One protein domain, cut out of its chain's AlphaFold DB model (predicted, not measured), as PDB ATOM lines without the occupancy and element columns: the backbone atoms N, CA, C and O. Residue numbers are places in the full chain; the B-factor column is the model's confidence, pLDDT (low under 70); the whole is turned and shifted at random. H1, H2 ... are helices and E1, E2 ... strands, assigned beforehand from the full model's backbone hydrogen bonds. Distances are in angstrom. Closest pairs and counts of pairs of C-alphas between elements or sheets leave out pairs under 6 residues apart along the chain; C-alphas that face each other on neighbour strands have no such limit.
ATOM      1  N   ILE A   3     156.343 197.341 156.134       90.38
ATOM      2  CA  ILE A   3     156.951 196.338 157.008       90.38
ATOM      3  C   ILE A   3     158.036 196.989 157.859       90.38
ATOM      4  O   ILE A   3     158.672 197.954 157.437       90.38
ATOM      5  N   GLU A   4     158.228 196.458 159.060       89.56
ATOM      6  CA  GLU A   4     159.313 196.841 159.955       89.56
ATOM      7  C   GLU A   4     160.029 195.581 160.446       89.56
ATOM      8  O   GLU A   4     159.386 194.636 160.915       89.56
ATOM      9  N   LEU A   5     161.356 195.568 160.334       85.69
ATOM     10  CA  LEU A   5     162.227 194.506 160.815       85.69
ATOM     11  C   LEU A   5     163.388 195.139 161.588       85.69
ATOM     12  O   LEU A   5     164.300 195.705 160.996       85.69
ATOM     13  N   HIS A   6     163.340 195.059 162.920       83.56
ATOM     14  CA  HIS A   6     164.417 195.522 163.810       83.56
ATOM     15  C   HIS A   6     164.902 196.963 163.535       83.56
ATOM     16  O   HIS A   6     166.097 197.239 163.554       83.56
ATOM     17  N   GLY A   7     163.970 197.889 163.286       85.81
ATOM     18  CA  GLY A   7     164.274 199.297 162.996       85.81
ATOM     19  C   GLY A   7     164.509 199.615 161.515       85.81
ATOM     20  O   GLY A   7     164.567 200.789 161.158       85.81
ATOM     21  N   LEU A   8     164.580 198.605 160.643       87.94
ATOM     22  CA  LEU A   8     164.531 198.785 159.193       87.94
ATOM     23  C   LEU A   8     163.075 198.808 158.728       87.94
ATOM     24  O   LEU A   8     162.287 197.955 159.136       87.94
ATOM     25  N   ALA A   9     162.714 199.760 157.869       90.94
ATOM     26  CA  ALA A   9     161.356 199.894 157.353       90.94
ATOM     27  C   ALA A   9     161.341 199.901 155.825       90.94
ATOM     28  O   ALA A   9     162.111 200.627 155.199       90.94
ATOM     29  N   PHE A  10     160.418 199.136 155.244       89.25
ATOM     30  CA  PHE A  10     160.253 199.025 153.795       89.25
ATOM     31  C   PHE A  10     158.785 199.177 153.419       89.25
ATOM     32  O   PHE A  10     157.887 198.768 154.163       89.25
ATOM     33  N   GLU A  11     158.547 199.747 152.246       90.88
ATOM     34  CA  GLU A  11     157.244 199.734 151.602       90.88
ATOM     35  C   GLU A  11     157.286 198.754 150.433       90.88
ATOM     36  O   GLU A  11     158.149 198.844 149.566       90.88
ATOM     37  N   THR A  12     156.378 197.785 150.447       90.75
ATOM     38  CA  THR A  12     156.365 196.681 149.483       90.75
ATOM     39  C   THR A  12     154.935 196.225 149.200       90.75
ATOM     40  O   THR A  12     154.108 196.240 150.119       90.75
ATOM     41  N   PRO A  13     154.579 195.831 147.966       90.44
ATOM     42  CA  PRO A  13     153.270 195.254 147.682       90.44
ATOM     43  C   PRO A  13     153.023 193.956 148.463       90.44
ATOM     44  O   PRO A  13     151.900 193.748 148.926       90.44
ATOM     45  N   LYS A  14     154.051 193.116 148.635       92.31
ATOM     46  CA  LYS A  14     153.970 191.834 149.342       92.31
ATOM     47  C   LYS A  14     155.351 191.313 149.747       92.31
ATOM     48  O   LYS A  14     156.362 191.668 149.149       92.31
ATOM     49  N   LEU A  15     155.361 190.415 150.722       94.81
ATOM     50  CA  LEU A  15     156.508 189.588 151.069       94.81
ATOM     51  C   LEU A  15     156.283 188.154 150.611       94.81
ATOM     52  O   LEU A  15     155.165 187.648 150.710       94.81
ATOM     53  N   ASN A  16     157.355 187.487 150.198       95.19
ATOM     54  CA  ASN A  16     157.353 186.046 150.000       95.19
ATOM     55  C   ASN A  16     158.290 185.421 151.040       95.19
ATOM     56  O   ASN A  16     159.455 185.794 151.125       95.19
ATOM     57  N   VAL A  17     157.782 184.492 151.846       97.00
ATOM     58  CA  VAL A  17     158.607 183.636 152.707       97.00
ATOM     59  C   VAL A  17     158.843 182.341 151.959       97.00
ATOM     60  O   VAL A  17     157.895 181.722 151.478       97.00
ATOM     61  N   VAL A  18     160.105 181.966 151.823       96.25
ATOM     62  CA  VAL A  18     160.550 180.987 150.841       96.25
ATOM     63  C   VAL A  18     161.411 179.924 151.506       96.25
ATOM     64  O   VAL A  18     162.212 180.229 152.389       96.25
ATOM     65  N   LEU A  19     161.233 178.682 151.059       96.69
ATOM     66  CA  LEU A  19     162.120 177.566 151.354       96.69
ATOM     67  C   LEU A  19     162.623 176.959 150.030       96.69
ATOM     68  O   LEU A  19     161.871 176.295 149.309       96.69
ATOM     69  N   HIS A  20     163.886 177.212 149.697       94.06
ATOM     70  CA  HIS A  20     164.561 176.756 148.485       94.06
ATOM     71  C   HIS A  20     165.100 175.337 148.648       94.06
ATOM     72  O   HIS A  20     165.791 175.021 149.609       94.06
ATOM     73  N   SER A  21     164.850 174.478 147.660       92.69
ATOM     74  CA  SER A  21     165.242 173.064 147.678       92.69
ATOM     75  C   SER A  21     164.965 172.394 149.036       92.69
ATOM     76  O   SER A  21     165.916 171.961 149.691       92.69
ATOM     77  N   PRO A  22     163.698 172.275 149.489       91.62
ATOM     78  CA  PRO A  22     163.366 171.858 150.859       91.62
ATOM     79  C   PRO A  22     164.046 170.564 151.334       91.62
ATOM     80  O   PRO A  22     164.345 170.408 152.512       91.62
ATOM     81  N   TRP A  23     164.349 169.638 150.421       92.06
ATOM     82  CA  TRP A  23     165.063 168.389 150.714       92.06
ATOM     83  C   TRP A  23     166.545 168.570 151.102       92.06
ATOM     84  O   TRP A  23     167.175 167.608 151.535       92.06
ATOM     85  N   ARG A  24     167.117 169.765 150.912       93.12
ATOM     86  CA  ARG A  24     168.482 170.149 151.318       93.12
ATOM     87  C   ARG A  24     168.513 171.068 152.535       93.12
ATOM     88  O   ARG A  24     169.586 171.245 153.100       93.12
ATOM     89  N   CYS A  25     167.371 171.642 152.913       94.88
ATOM     90  CA  CYS A  25     167.284 172.573 154.029       94.88
ATOM     91  C   CYS A  25     167.544 171.868 155.366       94.88
ATOM     92  O   CYS A  25     167.089 170.741 155.592       94.88
ATOM     93  N   VAL A  26     168.232 172.557 156.271       95.62
ATOM     94  CA  VAL A  26     168.448 172.113 157.646       95.62
ATOM     95  C   VAL A  26     167.167 172.254 158.469       95.62
ATOM     96  O   VAL A  26     166.246 172.998 158.132       95.62
ATOM     97  N   GLU A  27     167.100 171.549 159.596       96.06
ATOM     98  CA  GLU A  27     165.901 171.512 160.442       96.06
ATOM     99  C   GLU A  27     165.422 172.910 160.873       96.06
ATOM    100  O   GLU A  27     164.221 173.177 160.897       96.06
ATOM    101  N   LEU A  28     166.347 173.824 161.183       97.38
ATOM    102  CA  LEU A  28     166.001 175.179 161.613       97.38
ATOM    103  C   LEU A  28     165.260 175.968 160.519       97.38
ATOM    104  O   LEU A  28     164.304 176.675 160.831       97.38
ATOM    105  N   GLU A  29     165.641 175.805 159.252       98.19
ATOM    106  CA  GLU A  29     164.978 176.438 158.104       98.19
ATOM    107  C   GLU A  29     163.536 175.948 157.959       98.19
ATOM    108  O   GLU A  29     162.606 176.750 157.853       98.19
ATOM    109  N   HIS A  30     163.333 174.630 158.073       97.88
ATOM    110  CA  HIS A  30     161.999 174.024 158.091       97.88
ATOM    111  C   HIS A  30     161.158 174.534 159.261       97.88
ATOM    112  O   HIS A  30     160.006 174.924 159.073       97.88
ATOM    113  N   ARG A  31     161.727 174.578 160.472       98.19
ATOM    114  CA  ARG A  31     161.032 175.074 161.671       98.19
ATOM    115  C   ARG A  31     160.600 176.528 161.512       98.19
ATOM    116  O   ARG A  31     159.476 176.862 161.882       98.19
ATOM    117  N   MET A  32     161.458 177.382 160.955       98.44
ATOM    118  CA  MET A  32     161.122 178.778 160.669       98.44
ATOM    119  C   MET A  32     159.979 178.886 159.656       98.44
ATOM    120  O   MET A  32     158.988 179.565 159.928       98.44
ATOM    121  N   PHE A  33     160.078 178.184 158.524       98.25
ATOM    122  CA  PHE A  33     159.056 178.212 157.479       98.25
ATOM    123  C   PHE A  33     157.695 177.715 157.987       98.25
ATOM    124  O   PHE A  33     156.672 178.375 157.798       98.25
ATOM    125  N   MET A  34     157.678 176.587 158.700       98.25
ATOM    126  CA  MET A  34     156.450 176.011 159.253       98.25
ATOM    127  C   MET A  34     155.825 176.899 160.333       98.25
ATOM    128  O   MET A  34     154.608 177.075 160.342       98.25
ATOM    129  N   ALA A  35     156.634 177.534 161.186       98.56
ATOM    130  CA  ALA A  35     156.125 178.485 162.170       98.56
ATOM    131  C   ALA A  35     155.465 179.703 161.508       98.56
ATOM    132  O   ALA A  35     154.435 180.180 161.987       98.56
ATOM    133  N   VAL A  36     156.013 180.190 160.389       98.44
ATOM    134  CA  VAL A  36     155.363 181.238 159.592       98.44
ATOM    135  C   VAL A  36     154.051 180.730 159.007       98.44
ATOM    136  O   VAL A  36     153.035 181.402 159.189       98.44
ATOM    137  N   LYS A  37     154.052 179.553 158.361       98.31
ATOM    138  CA  LYS A  37     152.855 178.918 157.782       98.31
ATOM    139  C   LYS A  37     151.704 178.896 158.787       98.31
ATOM    140  O   LYS A  37     150.615 179.391 158.499       98.31
ATOM    141  N   GLU A  38     151.962 178.357 159.976       98.25
ATOM    142  CA  GLU A  38     150.980 178.248 161.056       98.25
ATOM    143  C   GLU A  38     150.512 179.620 161.551       98.25
ATOM    144  O   GLU A  38     149.315 179.832 161.746       98.25
ATOM    145  N   ALA A  39     151.433 180.573 161.715       98.00
ATOM    146  CA  ALA A  39     151.119 181.899 162.242       98.00
ATOM    147  C   ALA A  39     150.247 182.746 161.303       98.00
ATOM    148  O   ALA A  39     149.486 183.593 161.778       98.00
ATOM    149  N   ILE A  40     150.366 182.546 159.987       97.50
ATOM    150  CA  ILE A  40     149.575 183.283 158.989       97.50
ATOM    151  C   ILE A  40     148.372 182.489 158.466       97.50
ATOM    152  O   ILE A  40     147.507 183.082 157.821       97.50
ATOM    153  N   GLY A  41     148.306 181.183 158.750       96.12
ATOM    154  CA  GLY A  41     147.225 180.296 158.317       96.12
ATOM    155  C   GLY A  41     147.138 180.134 156.798       96.12
ATOM    156  O   GLY A  41     146.033 180.060 156.265       96.12
ATOM    157  N   ALA A  42     148.278 180.139 156.102       94.06
ATOM    158  CA  ALA A  42     148.340 180.020 154.645       94.06
ATOM    159  C   ALA A  42     148.832 178.635 154.209       94.06
ATOM    160  O   ALA A  42     149.581 177.970 154.928       94.06
ATOM    161  N   GLU A  43     148.432 178.221 153.009       95.12
ATOM    162  CA  GLU A  43     148.956 177.012 152.380       95.12
ATOM    163  C   GLU A  43     150.160 177.349 151.483       95.12
ATOM    164  O   GLU A  43     150.086 178.315 150.722       95.12
ATOM    165  N   PRO A  44     151.267 176.588 151.576       95.38
ATOM    166  CA  PRO A  44     152.430 176.767 150.725       95.38
ATOM    167  C   PRO A  44     152.112 176.506 149.254       95.38
ATOM    168  O   PRO A  44     151.466 175.517 148.906       95.38
ATOM    169  N   GLU A  45     152.639 177.362 148.391       96.12
ATOM    170  CA  GLU A  45     152.657 177.173 146.944       96.12
ATOM    171  C   GLU A  45     153.933 176.408 146.561       96.12
ATOM    172  O   GLU A  45     155.029 176.829 146.932       96.12
ATOM    173  N   ASP A  46     153.805 175.291 145.836       92.75
ATOM    174  CA  ASP A  46     154.948 174.574 145.250       92.75
ATOM    175  C   ASP A  46     155.292 175.186 143.889       92.75
ATOM    176  O   ASP A  46     154.470 175.217 142.970       92.75
ATOM    177  N   MET A  47     156.519 175.678 143.781       89.19
ATOM    178  CA  MET A  47     157.053 176.375 142.617       89.19
ATOM    179  C   MET A  47     158.113 175.547 141.878       89.19
ATOM    180  O   MET A  47     158.888 176.090 141.095       89.19
ATOM    181  N   GLY A  48     158.152 174.228 142.096       82.44
ATOM    182  CA  GLY A  48     159.055 173.327 141.385       82.44
ATOM    183  C   GLY A  48     160.486 173.419 141.905       82.44
ATOM    184  O   GLY A  48     161.399 173.817 141.188       82.44
ATOM    185  N   GLY A  49     160.676 173.020 143.164       88.62
ATOM    186  CA  GLY A  49     161.967 173.088 143.860       88.62
ATOM    187  C   GLY A  49     162.063 174.215 144.884       88.62
ATOM    188  O   GLY A  49     163.076 174.348 145.561       88.62
ATOM    189  N   GLU A  50     160.995 174.980 145.035       92.25
ATOM    190  CA  GLU A  50     160.812 176.012 146.041       92.25
ATOM    191  C   GLU A  50     159.397 175.869 146.598       92.25
ATOM    192  O   GLU A  50     158.469 175.597 145.837       92.25
ATOM    193  N   VAL A  51     159.224 176.072 147.903       95.88
ATOM    194  CA  VAL A  51     157.895 176.304 148.480       95.88
ATOM    195  C   VAL A  51     157.796 177.718 149.030       95.88
ATOM    196  O   VAL A  51     158.749 178.240 149.614       95.88
ATOM    197  N   ARG A  52     156.637 178.346 148.830       96.56
ATOM    198  CA  ARG A  52     156.443 179.775 149.079       96.56
ATOM    199  C   ARG A  52     155.177 180.061 149.872       96.56
ATOM    200  O   ARG A  52     154.140 179.446 149.654       96.56
ATOM    201  N   LEU A  53     155.255 181.055 150.750       97.75
ATOM    202  CA  LEU A  53     154.124 181.681 151.427       97.75
ATOM    203  C   LEU A  53     154.087 183.169 151.076       97.75
ATOM    204  O   LEU A  53     155.073 183.878 151.271       97.75
ATOM    205  N   SER A  54     152.942 183.649 150.602       96.06
ATOM    206  CA  SER A  54     152.746 185.058 150.245       96.06
ATOM    207  C   SER A  54     152.081 185.828 151.391       96.06
ATOM    208  O   SER A  54     151.053 185.404 151.915       96.06
ATOM    209  N   ILE A  55     152.628 186.988 151.758       96.69
ATOM    210  CA  ILE A  55     152.090 187.879 152.796       96.69
ATOM    211  C   ILE A  55     151.862 189.269 152.200       96.69
ATOM    212  O   ILE A  55     152.807 189.950 151.813       96.69
ATOM    213  N   SER A  56     150.611 189.727 152.177       94.94
ATOM    214  CA  SER A  56     150.240 191.085 151.738       94.94
ATOM    215  C   SER A  56     149.528 191.907 152.823       94.94
ATOM    216  O   SER A  56     149.350 193.118 152.668       94.94
ATOM    217  N   ASP A  57     149.166 191.284 153.955       94.44
ATOM    218  CA  ASP A  57     148.541 191.944 155.109       94.44
ATOM    219  C   ASP A  57     149.583 192.269 156.213       94.44
ATOM    220  O   ASP A  57     150.249 191.365 156.730       94.44
ATOM    221  N   PRO A  58     149.699 193.536 156.667       93.88
ATOM    222  CA  PRO A  58     150.543 193.934 157.807       93.88
ATOM    223  C   PRO A  58     150.324 193.166 159.113       93.88
ATOM    224  O   PRO A  58     151.232 193.068 159.939       93.88
ATOM    225  N   LYS A  59     149.121 192.653 159.364       94.88
ATOM    226  CA  LYS A  59     148.834 191.796 160.518       94.88
ATOM    227  C   LYS A  59     149.497 190.434 160.362       94.88
ATOM    228  O   LYS A  59     150.163 190.005 161.298       94.88
ATOM    229  N   GLN A  60     149.380 189.810 159.189       96.75
ATOM    230  CA  GLN A  60     150.048 188.539 158.902       96.75
ATOM    231  C   GLN A  60     151.568 188.676 159.007       96.75
ATOM    232  O   GLN A  60     152.200 187.832 159.635       96.75
ATOM    233  N   TRP A  61     152.150 189.773 158.502       96.12
ATOM    234  CA  TRP A  61     153.586 190.024 158.667       96.12
ATOM    235  C   TRP A  61     154.009 190.086 160.137       96.12
ATOM    236  O   TRP A  61     154.976 189.440 160.528       96.12
ATOM    237  N   ARG A  62     153.264 190.812 160.981       95.81
ATOM    238  CA  ARG A  62     153.573 190.884 162.417       95.81
ATOM    239  C   ARG A  62     153.498 189.514 163.091       95.81
ATOM    240  O   ARG A  62     154.371 189.197 163.896       95.81
ATOM    241  N   SER A  63     152.502 188.696 162.748       97.06
ATOM    242  CA  SER A  63     152.397 187.321 163.249       97.06
ATOM    243  C   SER A  63     153.574 186.456 162.791       97.06
ATOM    244  O   SER A  63     154.189 185.781 163.615       97.06
ATOM    245  N   ALA A  64     153.934 186.520 161.506       97.62
ATOM    246  CA  ALA A  64     155.074 185.800 160.939       97.62
ATOM    247  C   ALA A  64     156.390 186.191 161.628       97.62
ATOM    248  O   ALA A  64     157.137 185.326 162.079       97.62
ATOM    249  N   GLN A  65     156.639 187.491 161.791       96.38
ATOM    250  CA  GLN A  65     157.819 188.013 162.478       96.38
ATOM    251  C   GLN A  65     157.909 187.505 163.923       96.38
ATOM    252  O   GLN A  65     158.968 187.065 164.362       96.38
ATOM    253  N   GLN A  66     156.802 187.533 164.673       97.00
ATOM    254  CA  GLN A  66     156.774 187.011 166.042       97.00
ATOM    255  C   GLN A  66     157.058 185.505 166.096       97.00
ATOM    256  O   GLN A  66     157.777 185.054 166.990       97.00
ATOM    257  N   ALA A  67     156.520 184.737 165.146       98.25
ATOM    258  CA  ALA A  67     156.746 183.300 165.056       98.25
ATOM    259  C   ALA A  67     158.217 182.973 164.754       98.25
ATOM    260  O   ALA A  67     158.819 182.172 165.468       98.25
ATOM    261  N   LEU A  68     158.824 183.668 163.785       97.75
ATOM    262  CA  LEU A  68     160.248 183.540 163.454       97.75
ATOM    263  C   LEU A  68     161.138 183.842 164.658       97.75
ATOM    264  O   LEU A  68     162.007 183.046 165.010       97.75
ATOM    265  N   LEU A  69     160.878 184.954 165.349       97.00
ATOM    266  CA  LEU A  69     161.647 185.334 166.534       97.00
ATOM    267  C   LEU A  69     161.524 184.314 167.664       97.00
ATOM    268  O   LEU A  69     162.490 184.107 168.394       97.00
ATOM    269  N   ARG A  70     160.365 183.667 167.824       98.12
ATOM    270  CA  ARG A  70     160.198 182.592 168.808       98.12
ATOM    271  C   ARG A  70     161.042 181.371 168.445       98.12
ATOM    272  O   ARG A  70     161.686 180.822 169.331       98.12
ATOM    273  N   VAL A  71     161.058 180.968 167.173       98.38
ATOM    274  CA  VAL A  71     161.877 179.837 166.703       98.38
ATOM    275  C   VAL A  71     163.363 180.121 166.908       98.38
ATOM    276  O   VAL A  71     164.052 179.303 167.508       98.38
ATOM    277  N   LEU A  72     163.840 181.290 166.474       97.81
ATOM    278  CA  LEU A  72     165.251 181.671 166.571       97.81
ATOM    279  C   LEU A  72     165.724 181.810 168.023       97.81
ATOM    280  O   LEU A  72     166.798 181.324 168.369       97.81
ATOM    281  N   LYS A  73     164.911 182.421 168.894       97.06
ATOM    282  CA  LYS A  73     165.215 182.500 170.331       97.06
ATOM    283  C   LYS A  73     165.208 181.129 170.996       97.06
ATOM    284  O   LYS A  73     166.132 180.836 171.738       97.06
ATOM    285  N   GLY A  74     164.224 180.283 170.688       97.62
ATOM    286  CA  GLY A  74     164.194 178.910 171.193       97.62
ATOM    287  C   GLY A  74     165.439 178.134 170.766       97.62
ATOM    288  O   GLY A  74     166.127 177.573 171.604       97.62
ATOM    289  N   TRP A  75     165.811 178.207 169.486       97.06
ATOM    290  CA  TRP A  75     167.036 177.583 168.986       97.06
ATOM    291  C   TRP A  75     168.298 178.098 169.695       97.06
ATOM    292  O   TRP A  75     169.194 177.307 169.991       97.06
ATOM    293  N   GLN A  76     168.363 179.399 169.984       96.19
ATOM    294  CA  GLN A  76     169.458 180.009 170.734       96.19
ATOM    295  C   GLN A  76     169.525 179.496 172.185       96.19
ATOM    296  O   GLN A  76     170.614 179.240 172.699       96.19
ATOM    297  N   GLU A  77     168.376 179.353 172.843       95.56
ATOM    298  CA  GLU A  77     168.244 178.914 174.239       95.56
ATOM    299  C   GLU A  77     168.430 177.396 174.409       95.56
ATOM    300  O   GLU A  77     168.926 176.967 175.447       95.56
ATOM    301  N   ASP A  78     168.151 176.597 173.373       94.12
ATOM    302  CA  ASP A  78     168.367 175.140 173.310       94.12
ATOM    303  C   ASP A  78     169.868 174.739 173.255       94.12
ATOM    304  O   ASP A  78     170.213 173.612 172.876       94.12
ATOM    305  N   CYS A  79     170.787 175.661 173.564       90.44
ATOM    306  CA  CYS A  79     172.222 175.392 173.639       90.44
ATOM    307  C   CYS A  79     172.588 174.622 174.915       90.44
ATOM    308  O   CYS A  79     171.903 174.695 175.935       90.44
ATOM    309  N   VAL A  80     173.698 173.879 174.874       86.44
ATOM    310  CA  VAL A  80     174.201 173.151 176.048       86.44
ATOM    311  C   VAL A  80     174.868 174.137 177.020       86.44
ATOM    312  O   VAL A  80     175.917 174.703 176.684       86.44
ATOM    313  N   PRO A  81     174.323 174.346 178.235       84.62
ATOM    314  CA  PRO A  81     174.837 175.363 179.142       84.62
ATOM    315  C   PRO A  81     176.301 175.122 179.516       84.62
ATOM    316  O   PRO A  81     176.684 174.030 179.930       84.62
ATOM    317  N   GLY A  82     177.118 176.169 179.409       82.12
ATOM    318  CA  GLY A  82     178.527 176.152 179.815       82.12
ATOM    319  C   GLY A  82     179.503 175.572 178.788       82.12
ATOM    320  O   GLY A  82     180.701 175.783 178.949       82.12
ATOM    321  N   THR A  83     179.019 174.909 177.736       85.56
ATOM    322  CA  THR A  83     179.865 174.317 176.681       85.56
ATOM    323  C   THR A  83     179.504 174.777 175.274       85.56
ATOM    324  O   THR A  83     180.257 174.515 174.340       85.56
ATOM    325  N   GLU A  84     178.342 175.411 175.105       90.12
ATOM    326  CA  GLU A  84     177.860 175.889 173.818       90.12
ATOM    327  C   GLU A  84     177.203 177.264 173.963       90.12
ATOM    328  O   GLU A  84     176.447 177.517 174.906       90.12
ATOM    329  N   ARG A  85     177.473 178.154 173.010       91.62
ATOM    330  CA  ARG A  85     176.732 179.403 172.820       91.62
ATOM    331  C   ARG A  85     176.275 179.485 171.380       91.62
ATOM    332  O   ARG A  85     177.028 179.180 170.463       91.62
ATOM    333  N   ARG A  86     175.031 179.902 171.187       94.94
ATOM    334  CA  ARG A  86     174.434 180.084 169.866       94.94
ATOM    335  C   ARG A  86     174.118 181.553 169.652       94.94
ATOM    336  O   ARG A  86     173.649 182.231 170.566       94.94
ATOM    337  N   HIS A  87     174.340 182.036 168.442       95.06
ATOM    338  CA  HIS A  87     173.940 183.363 167.999       95.06
ATOM    339  C   HIS A  87     173.321 183.273 166.609       95.06
ATOM    340  O   HIS A  87     173.588 182.342 165.849       95.06
ATOM    341  N   TRP A  88     172.488 184.250 166.277       96.31
ATOM    342  CA  TRP A  88     171.934 184.400 164.941       96.31
ATOM    343  C   TRP A  88     171.893 185.875 164.555       96.31
ATOM    344  O   TRP A  88     171.803 186.755 165.416       96.31
ATOM    345  N   ALA A  89     171.967 186.142 163.257       94.94
ATOM    346  CA  ALA A  89     171.877 187.477 162.692       94.94
ATOM    347  C   ALA A  89     171.074 187.446 161.392       94.94
ATOM    348  O   ALA A  89     171.148 186.485 160.631       94.94
ATOM    349  N   TRP A  90     170.322 188.515 161.130       94.56
ATOM    350  CA  TRP A  90     169.735 188.737 159.814       94.56
ATOM    351  C   TRP A  90     170.805 189.265 158.860       94.56
ATOM    352  O   TRP A  90     171.464 190.261 159.163       94.56
ATOM    353  N   LEU A  91     170.937 188.627 157.704       93.88
ATOM    354  CA  LEU A  91     171.649 189.152 156.548       93.88
ATOM    355  C   LEU A  91     170.638 189.796 155.604       93.88
ATOM    356  O   LEU A  91     169.525 189.293 155.456       93.88
ATOM    357  N   VAL A  92     171.025 190.914 154.994       91.50
ATOM    358  CA  VAL A  92     170.217 191.608 153.989       91.50
ATOM    359  C   VAL A  92     170.981 191.597 152.682       91.50
ATOM    360  O   VAL A  92     172.061 192.181 152.596       91.50
ATOM    361  N   GLU A  93     170.405 190.965 151.671       89.06
ATOM    362  CA  GLU A  93     170.976 190.878 150.332       89.06
ATOM    363  C   GLU A  93     170.056 191.551 149.318       89.06
ATOM    364  O   GLU A  93     168.834 191.538 149.457       89.06
ATOM    365  N   GLY A  94     170.636 192.179 148.299       85.56
ATOM    366  CA  GLY A  94     169.880 192.754 147.192       85.56
ATOM    367  C   GLY A  94     170.186 192.015 145.901       85.56
ATOM    368  O   GLY A  94     171.346 191.968 145.500       85.56
ATOM    369  N   ASP A  95     169.151 191.509 145.231       77.88
ATOM    370  CA  ASP A  95     169.247 191.065 143.836       77.88
ATOM    371  C   ASP A  95     168.796 192.222 142.939       77.88
ATOM    372  O   ASP A  95     167.602 192.428 142.689       77.88
ATOM    373  N   VAL A  96     169.757 193.076 142.578       79.06
ATOM    374  CA  VAL A  96     169.486 194.334 141.885       79.06
ATOM    375  C   VAL A  96     170.677 194.810 141.054       79.06
ATOM    376  O   VAL A  96     171.817 194.865 141.513       79.06
ATOM    377  N   ASN A  97     170.404 195.205 139.814       76.81
ATOM    378  CA  ASN A  97     171.320 195.960 138.966       76.81
ATOM    379  C   ASN A  97     171.170 197.480 139.188       76.81
ATOM    380  O   ASN A  97     170.272 197.942 139.885       76.81
ATOM    381  N   ALA A  98     172.021 198.290 138.550       78.06
ATOM    382  CA  ALA A  98     172.004 199.752 138.711       78.06
ATOM    383  C   ALA A  98     170.658 200.427 138.358       78.06
ATOM    384  O   ALA A  98     170.426 201.566 138.757       78.06
ATOM    385  N   SER A  99     169.783 199.734 137.625       75.50
ATOM    386  CA  SER A  99     168.473 200.220 137.194       75.50
ATOM    387  C   SER A  99     167.315 199.723 138.066       75.50
ATOM    388  O   SER A  99     166.172 200.037 137.752       75.50
ATOM    389  N   GLY A 100     167.568 198.966 139.139       73.00
ATOM    390  CA  GLY A 100     166.499 198.496 140.027       73.00
ATOM    391  C   GLY A 100     165.812 197.206 139.569       73.00
ATOM    392  O   GLY A 100     164.669 196.972 139.959       73.00
ATOM    393  N   TYR A 101     166.479 196.382 138.758       76.12
ATOM    394  CA  TYR A 101     165.948 195.097 138.294       76.12
ATOM    395  C   TYR A 101     166.877 193.945 138.659       76.12
ATOM    396  O   TYR A 101     168.095 194.125 138.683       76.12
ATOM    397  N   ASP A 102     166.311 192.770 138.907       77.88
ATOM    398  CA  ASP A 102     167.081 191.544 139.095       77.88
ATOM    399  C   ASP A 102     167.704 191.051 137.772       77.88
ATOM    400  O   ASP A 102     167.505 191.622 136.690       77.88
ATOM    401  N   HIS A 103     168.472 189.964 137.845       71.94
ATOM    402  CA  HIS A 103     169.115 189.348 136.681       71.94
ATOM    403  C   HIS A 103     168.129 188.786 135.630       71.94
ATOM    404  O   HIS A 103     168.542 188.492 134.505       71.94
ATOM    405  N   THR A 104     166.839 188.661 135.961       70.44
ATOM    406  CA  THR A 104     165.759 188.211 135.065       70.44
ATOM    407  C   THR A 104     164.919 189.366 134.498       70.44
ATOM    408  O   THR A 104     164.033 189.142 133.670       70.44
ATOM    409  N   GLY A 105     165.205 190.608 134.905       70.50
ATOM    410  CA  GLY A 105     164.470 191.805 134.498       70.50
ATOM    411  C   GLY A 105     163.186 192.062 135.295       70.50
ATOM    412  O   GLY A 105     162.383 192.898 134.876       70.50
ATOM    413  N   GLN A 106     162.961 191.373 136.419       75.75
ATOM    414  CA  GLN A 106     161.876 191.697 137.351       75.75
ATOM    415  C   GLN A 106     162.286 192.840 138.291       75.75
ATOM    416  O   GLN A 106     163.480 193.098 138.451       75.75
ATOM    417  N   PRO A 107     161.323 193.563 138.900       76.19
ATOM    418  CA  PRO A 107     161.634 194.571 139.909       76.19
ATOM    419  C   PRO A 107     162.545 194.012 141.006       76.19
ATOM    420  O   PRO A 107     162.351 192.884 141.461       76.19
ATOM    421  N   ALA A 108     163.516 194.825 141.427       74.88
ATOM    422  CA  ALA A 108     164.487 194.479 142.455       74.88
ATOM    423  C   ALA A 108     163.829 193.852 143.682       74.88
ATOM    424  O   ALA A 108     162.778 194.300 144.148       74.88
ATOM    425  N   SER A 109     164.500 192.846 144.229       83.06
ATOM    426  CA  SER A 109     164.104 192.209 145.477       83.06
ATOM    427  C   SER A 109     165.187 192.388 146.529       83.06
ATOM    428  O   SER A 109     166.380 192.322 146.230       83.06
ATOM    429  N   LEU A 110     164.761 192.600 147.772       88.38
ATOM    430  CA  LEU A 110     165.634 192.481 148.937       88.38
ATOM    431  C   LEU A 110     165.324 191.171 149.647       88.38
ATOM    432  O   LEU A 110     164.158 190.833 149.830       88.38
ATOM    433  N   TRP A 111     166.356 190.464 150.069       91.25
ATOM    434  CA  TRP A 111     166.257 189.190 150.755       91.25
ATOM    435  C   TRP A 111     166.753 189.328 152.183       91.25
ATOM    436  O   TRP A 111     167.830 189.871 152.424       91.25
ATOM    437  N   PHE A 112     165.971 188.816 153.128       92.69
ATOM    438  CA  PHE A 112     166.440 188.553 154.481       92.69
ATOM    439  C   PHE A 112     166.734 187.069 154.639       92.69
ATOM    440  O   PHE A 112     165.836 186.242 154.471       92.69
ATOM    441  N   ILE A 113     167.974 186.760 154.999       94.12
ATOM    442  CA  ILE A 113     168.475 185.410 155.285       94.12
ATOM    443  C   ILE A 113     168.958 185.390 156.738       94.12
ATOM    444  O   ILE A 113     169.214 186.440 157.333       94.12
ATOM    445  N   VAL A 114     169.060 184.212 157.343       96.50
ATOM    446  CA  VAL A 114     169.576 184.061 158.704       96.50
ATOM    447  C   VAL A 114     170.970 183.451 158.659       96.50
ATOM    448  O   VAL A 114     171.158 182.371 158.113       96.50
ATOM    449  N   ARG A 115     171.934 184.105 159.302       96.94
ATOM    450  CA  ARG A 115     173.224 183.515 159.661       96.94
ATOM    451  C   ARG A 115     173.149 182.963 161.069       96.94
ATOM    452  O   ARG A 115     172.651 183.640 161.969       96.94
ATOM    453  N   THR A 116     173.684 181.771 161.272       96.69
ATOM    454  CA  THR A 116     173.848 181.146 162.584       96.69
ATOM    455  C   THR A 116     175.321 181.042 162.939       96.69
ATOM    456  O   THR A 116     176.171 180.861 162.071       96.69
ATOM    457  N   LEU A 117     175.610 181.178 164.229       95.00
ATOM    458  CA  LEU A 117     176.940 181.055 164.801       95.00
ATOM    459  C   LEU A 117     176.853 180.137 166.021       95.00
ATOM    460  O   LEU A 117     176.033 180.381 166.911       95.00
ATOM    461  N   VAL A 118     177.683 179.103 166.075       93.56
ATOM    462  CA  VAL A 118     177.781 178.183 167.210       93.56
ATOM    463  C   VAL A 118     179.208 178.200 167.736       93.56
ATOM    464  O   VAL A 118     180.153 177.838 167.044       93.56
ATOM    465  N   GLU A 119     179.367 178.624 168.981       90.94
ATOM    466  CA  GLU A 119     180.633 178.582 169.705       90.94
ATOM    467  C   GLU A 119     180.627 177.346 170.604       90.94
ATOM    468  O   GLU A 119     179.712 177.178 171.418       90.94
ATOM    469  N   ARG A 120     181.632 176.480 170.457       88.31
ATOM    470  CA  ARG A 120     181.829 175.280 171.280       88.31
ATOM    471  C   ARG A 120     183.099 175.434 172.120       88.31
ATOM    472  O   ARG A 120     184.019 176.150 171.738       88.31
ATOM    473  N   GLY A 121     183.118 174.786 173.281       76.56
ATOM    474  CA  GLY A 121     184.286 174.736 174.163       76.56
ATOM    475  C   GLY A 121     184.151 175.559 175.446       76.56
ATOM    476  O   GLY A 121     183.230 176.359 175.629       76.56
ATOM    477  N   GLY A 122     185.064 175.308 176.386       65.44
ATOM    478  CA  GLY A 122     185.166 176.042 177.641       65.44
ATOM    479  C   GLY A 122     185.785 177.438 177.461       65.44
ATOM    480  O   GLY A 122     186.300 177.762 176.392       65.44
ATOM    481  N   PRO A 123     185.821 178.273 178.519       59.84
ATOM    482  CA  PRO A 123     186.314 179.661 178.480       59.84
ATOM    483  C   PRO A 123     187.748 179.871 177.952       59.84
ATOM    484  O   PRO A 123     188.180 181.014 177.803       59.84
ATOM    485  N   HIS A 124     188.499 178.795 177.710       63.09
ATOM    486  CA  HIS A 124     189.903 178.811 177.310       63.09
ATOM    487  C   HIS A 124     190.203 178.009 176.038       63.09
ATOM    488  O   HIS A 124     191.352 178.020 175.602       63.09
ATOM    489  N   ASP A 125     189.212 177.348 175.432       67.69
ATOM    490  CA  ASP A 125     189.475 176.400 174.339       67.69
ATOM    491  C   ASP A 125     189.724 177.090 172.990       67.69
ATOM    492  O   ASP A 125     190.319 176.495 172.096       67.69
ATOM    493  N   GLY A 126     189.367 178.375 172.853       65.44
ATOM    494  CA  GLY A 126     189.738 179.198 171.696       65.44
ATOM    495  C   GLY A 126     189.249 178.661 170.346       65.44
ATOM    496  O   GLY A 126     189.788 179.058 169.311       65.44
ATOM    497  N   GLU A 127     188.264 177.755 170.342       78.19
ATOM    498  CA  GLU A 127     187.722 177.179 169.118       78.19
ATOM    499  C   GLU A 127     187.068 178.268 168.270       78.19
ATOM    500  O   GLU A 127     186.365 179.157 168.763       78.19
ATOM    501  N   LYS A 128     187.331 178.214 166.962       83.12
ATOM    502  CA  LYS A 128     186.705 179.133 166.021       83.12
ATOM    503  C   LYS A 128     185.205 178.812 165.963       83.12
ATOM    504  O   LYS A 128     184.872 177.646 165.759       83.12
ATOM    505  N   PRO A 129     184.321 179.818 166.064       86.75
ATOM    506  CA  PRO A 129     182.891 179.597 165.920       86.75
ATOM    507  C   PRO A 129     182.531 178.941 164.579       86.75
ATOM    508  O   PRO A 129     183.076 179.302 163.531       86.75
ATOM    509  N   GLU A 130     181.594 177.997 164.623       92.31
ATOM    510  CA  GLU A 130     180.956 177.409 163.449       92.31
ATOM    511  C   GLU A 130     179.924 178.402 162.914       92.31
ATOM    512  O   GLU A 130     178.971 178.748 163.610       92.31
ATOM    513  N   GLU A 131     180.115 178.878 161.687       94.81
ATOM    514  CA  GLU A 131     179.205 179.811 161.023       94.81
ATOM    515  C   GLU A 131     178.483 179.099 159.879       94.81
ATOM    516  O   GLU A 131     179.112 178.387 159.094       94.81
ATOM    517  N   LEU A 132     177.167 179.291 159.790       95.12
ATOM    518  CA  LEU A 132     176.339 178.728 158.732       95.12
ATOM    519  C   LEU A 132     175.257 179.721 158.312       95.12
ATOM    520  O   LEU A 132     174.437 180.137 159.137       95.12
ATOM    521  N   ASP A 133     175.224 180.021 157.017       96.12
ATOM    522  CA  ASP A 133     174.137 180.754 156.379       96.12
ATOM    523  C   ASP A 133     173.006 179.802 156.010       96.12
ATOM    524  O   ASP A 133     173.211 178.772 155.368       96.12
ATOM    525  N   LEU A 134     171.802 180.149 156.449       95.75
ATOM    526  CA  LEU A 134     170.584 179.397 156.185       95.75
ATOM    527  C   LEU A 134     170.021 179.782 154.810       95.75
ATOM    528  O   LEU A 134     168.942 180.363 154.712       95.75
ATOM    529  N   GLU A 135     170.792 179.504 153.755       92.31
ATOM    530  CA  GLU A 135     170.491 179.874 152.360       92.31
ATOM    531  C   GLU A 135     169.240 179.184 151.788       92.31
ATOM    532  O   GLU A 135     168.685 179.611 150.775       92.31
ATOM    533  N   GLY A 136     168.776 178.108 152.422       94.75
ATOM    534  CA  GLY A 136     167.523 177.450 152.088       94.75
ATOM    535  C   GLY A 136     166.301 178.259 152.517       94.75
ATOM    536  O   GLY A 136     165.256 178.122 151.895       94.75
ATOM    537  N   PHE A 137     166.400 179.126 153.529       97.06
ATOM    538  CA  PHE A 137     165.298 179.974 153.992       97.06
ATOM    539  C   PHE A 137     165.513 181.449 153.632       97.06
ATOM    540  O   PHE A 137     166.545 182.038 153.946       97.06
ATOM    541  N   GLY A 138     164.485 182.093 153.075       95.62
ATOM    542  CA  GLY A 138     164.547 183.511 152.726       95.62
ATOM    543  C   GLY A 138     163.227 184.251 152.899       95.62
ATOM    544  O   GLY A 138     162.143 183.685 152.762       95.62
ATOM    545  N   ILE A 139     163.317 185.552 153.176       95.50
ATOM    546  CA  ILE A 139     162.185 186.480 153.090       95.50
ATOM    547  C   ILE A 139     162.478 187.482 151.985       95.50
ATOM    548  O   ILE A 139     163.335 188.350 152.139       95.50
ATOM    549  N   GLN A 140     161.732 187.385 150.898       93.25
ATOM    550  CA  GLN A 140     161.791 188.311 149.783       93.25
ATOM    551  C   GLN A 140     160.857 189.497 150.036       93.25
ATOM    552  O   GLN A 140     159.643 189.330 150.181       93.25
ATOM    553  N   VAL A 141     161.414 190.701 150.030       92.00
ATOM    554  CA  VAL A 141     160.684 191.959 149.885       92.00
ATOM    555  C   VAL A 141     160.569 192.265 148.403       92.00
ATOM    556  O   VAL A 141     161.568 192.577 147.757       92.00
ATOM    557  N   GLU A 142     159.357 192.178 147.861       88.75
ATOM    558  CA  GLU A 142     159.136 192.453 146.444       88.75
ATOM    559  C   GLU A 142     159.202 193.959 146.169       88.75
ATOM    560  O   GLU A 142     158.623 194.766 146.906       88.75
ATOM    561  N   GLY A 143     159.896 194.346 145.102       81.88
ATOM    562  CA  GLY A 143     159.895 195.713 144.600       81.88
ATOM    563  C   GLY A 143     158.564 196.080 143.945       81.88
ATOM    564  O   GLY A 143     157.954 195.290 143.223       81.88
TER     565      GLY A 143
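What this domain is: This is residues 3 to 143 of the 146 residues of an uncharacterized protein of Planctomycetes bacterium (UniProt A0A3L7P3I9). A strongly twisted antiparallel sheet has two helices, H1 and H2, side by side over one of its faces, and a small hairpin, E1 and E2, near the first residue of H2. The long strands E5 and E6 run along the longest axis, with a loop at each end of the pair, residues 96 to 108 and residues 121 to 129. The printed part has 141 residues with two named helices and eight named strands, in the order E1 E2 E3 H1 E4 H2 E5 E6 E7 E8, and its class is mixed, helices and strands. It is compact, with a radius of gyration of the C-alphas of 16.5 A and spans of 51 by 36 by 33 A.

Where its parts are: Find C-alpha 3 at (156.951, 196.338, 157.008), where E1, residues 3 to 5, begins; E2, residues 8 to 11, and E3, residues 15 to 20, follow. H1, residues 27 to 40, is 20.2 A long, and E4 takes residues 50 to 55. From C-alpha 58 at (150.543, 193.934, 157.807), H2 runs 28.4 A through residues 58 to 77. Look next for E5, residues 84 to 95, 34.7 A, and E6, residues 109 to 120, 35.6 A. E7 is residues 130 to 133, and E8, residues 137 to 142, ends at C-alpha 142, (159.136, 192.453, 146.444).

How they stand to each other: Begin at E6 in the branched sheet: E5 lies on one side of it, with N 87 and O 117 2.8 A apart, and E7 and E8 on the other side. The pairing is staggered: E7 is beside residues 115 to 118, with N 116 and O 132 at 2.8 A, and E8 beside residues 109 to 113, with N 112 and O 139 at 2.9 A. E5, E6 and E7 form a meander, each strand the antiparallel neighbour of the one before. E3 is the antiparallel neighbour of E8, with N 18 and O 138 at 2.8 A; E8 lies on one side of E3 and the edge strand E4, also antiparallel to E3, on the other side, with N 17 and O 53 at 2.8 A. H1 is on this sheet at a height of 8.8 A, over E3 and E8, and runs along the strands, at 8 degrees to E8 on the local plane. H2 is on the same face; it touches H1 at Val 36 and Ala 64, whose C-alphas, the closest, are 4.8 A apart, at a shallow tilt of 32 degrees, opposite ways. In the hairpin E1 and E2, N 5 and O 8 are 2.8 A apart. In H1 and H2 every O i to N i+4 pair is within hydrogen-bond range.

The domain as a whole: The two C-alphas farthest apart, those of Gly 105 and His 124, are 51.5 A apart. The printed part has no cut, and the link E5 to E6 is long, with 13 residues. Mean pLDDT of the printed part is 90.5; look at residues 122 to 126 for values under 70.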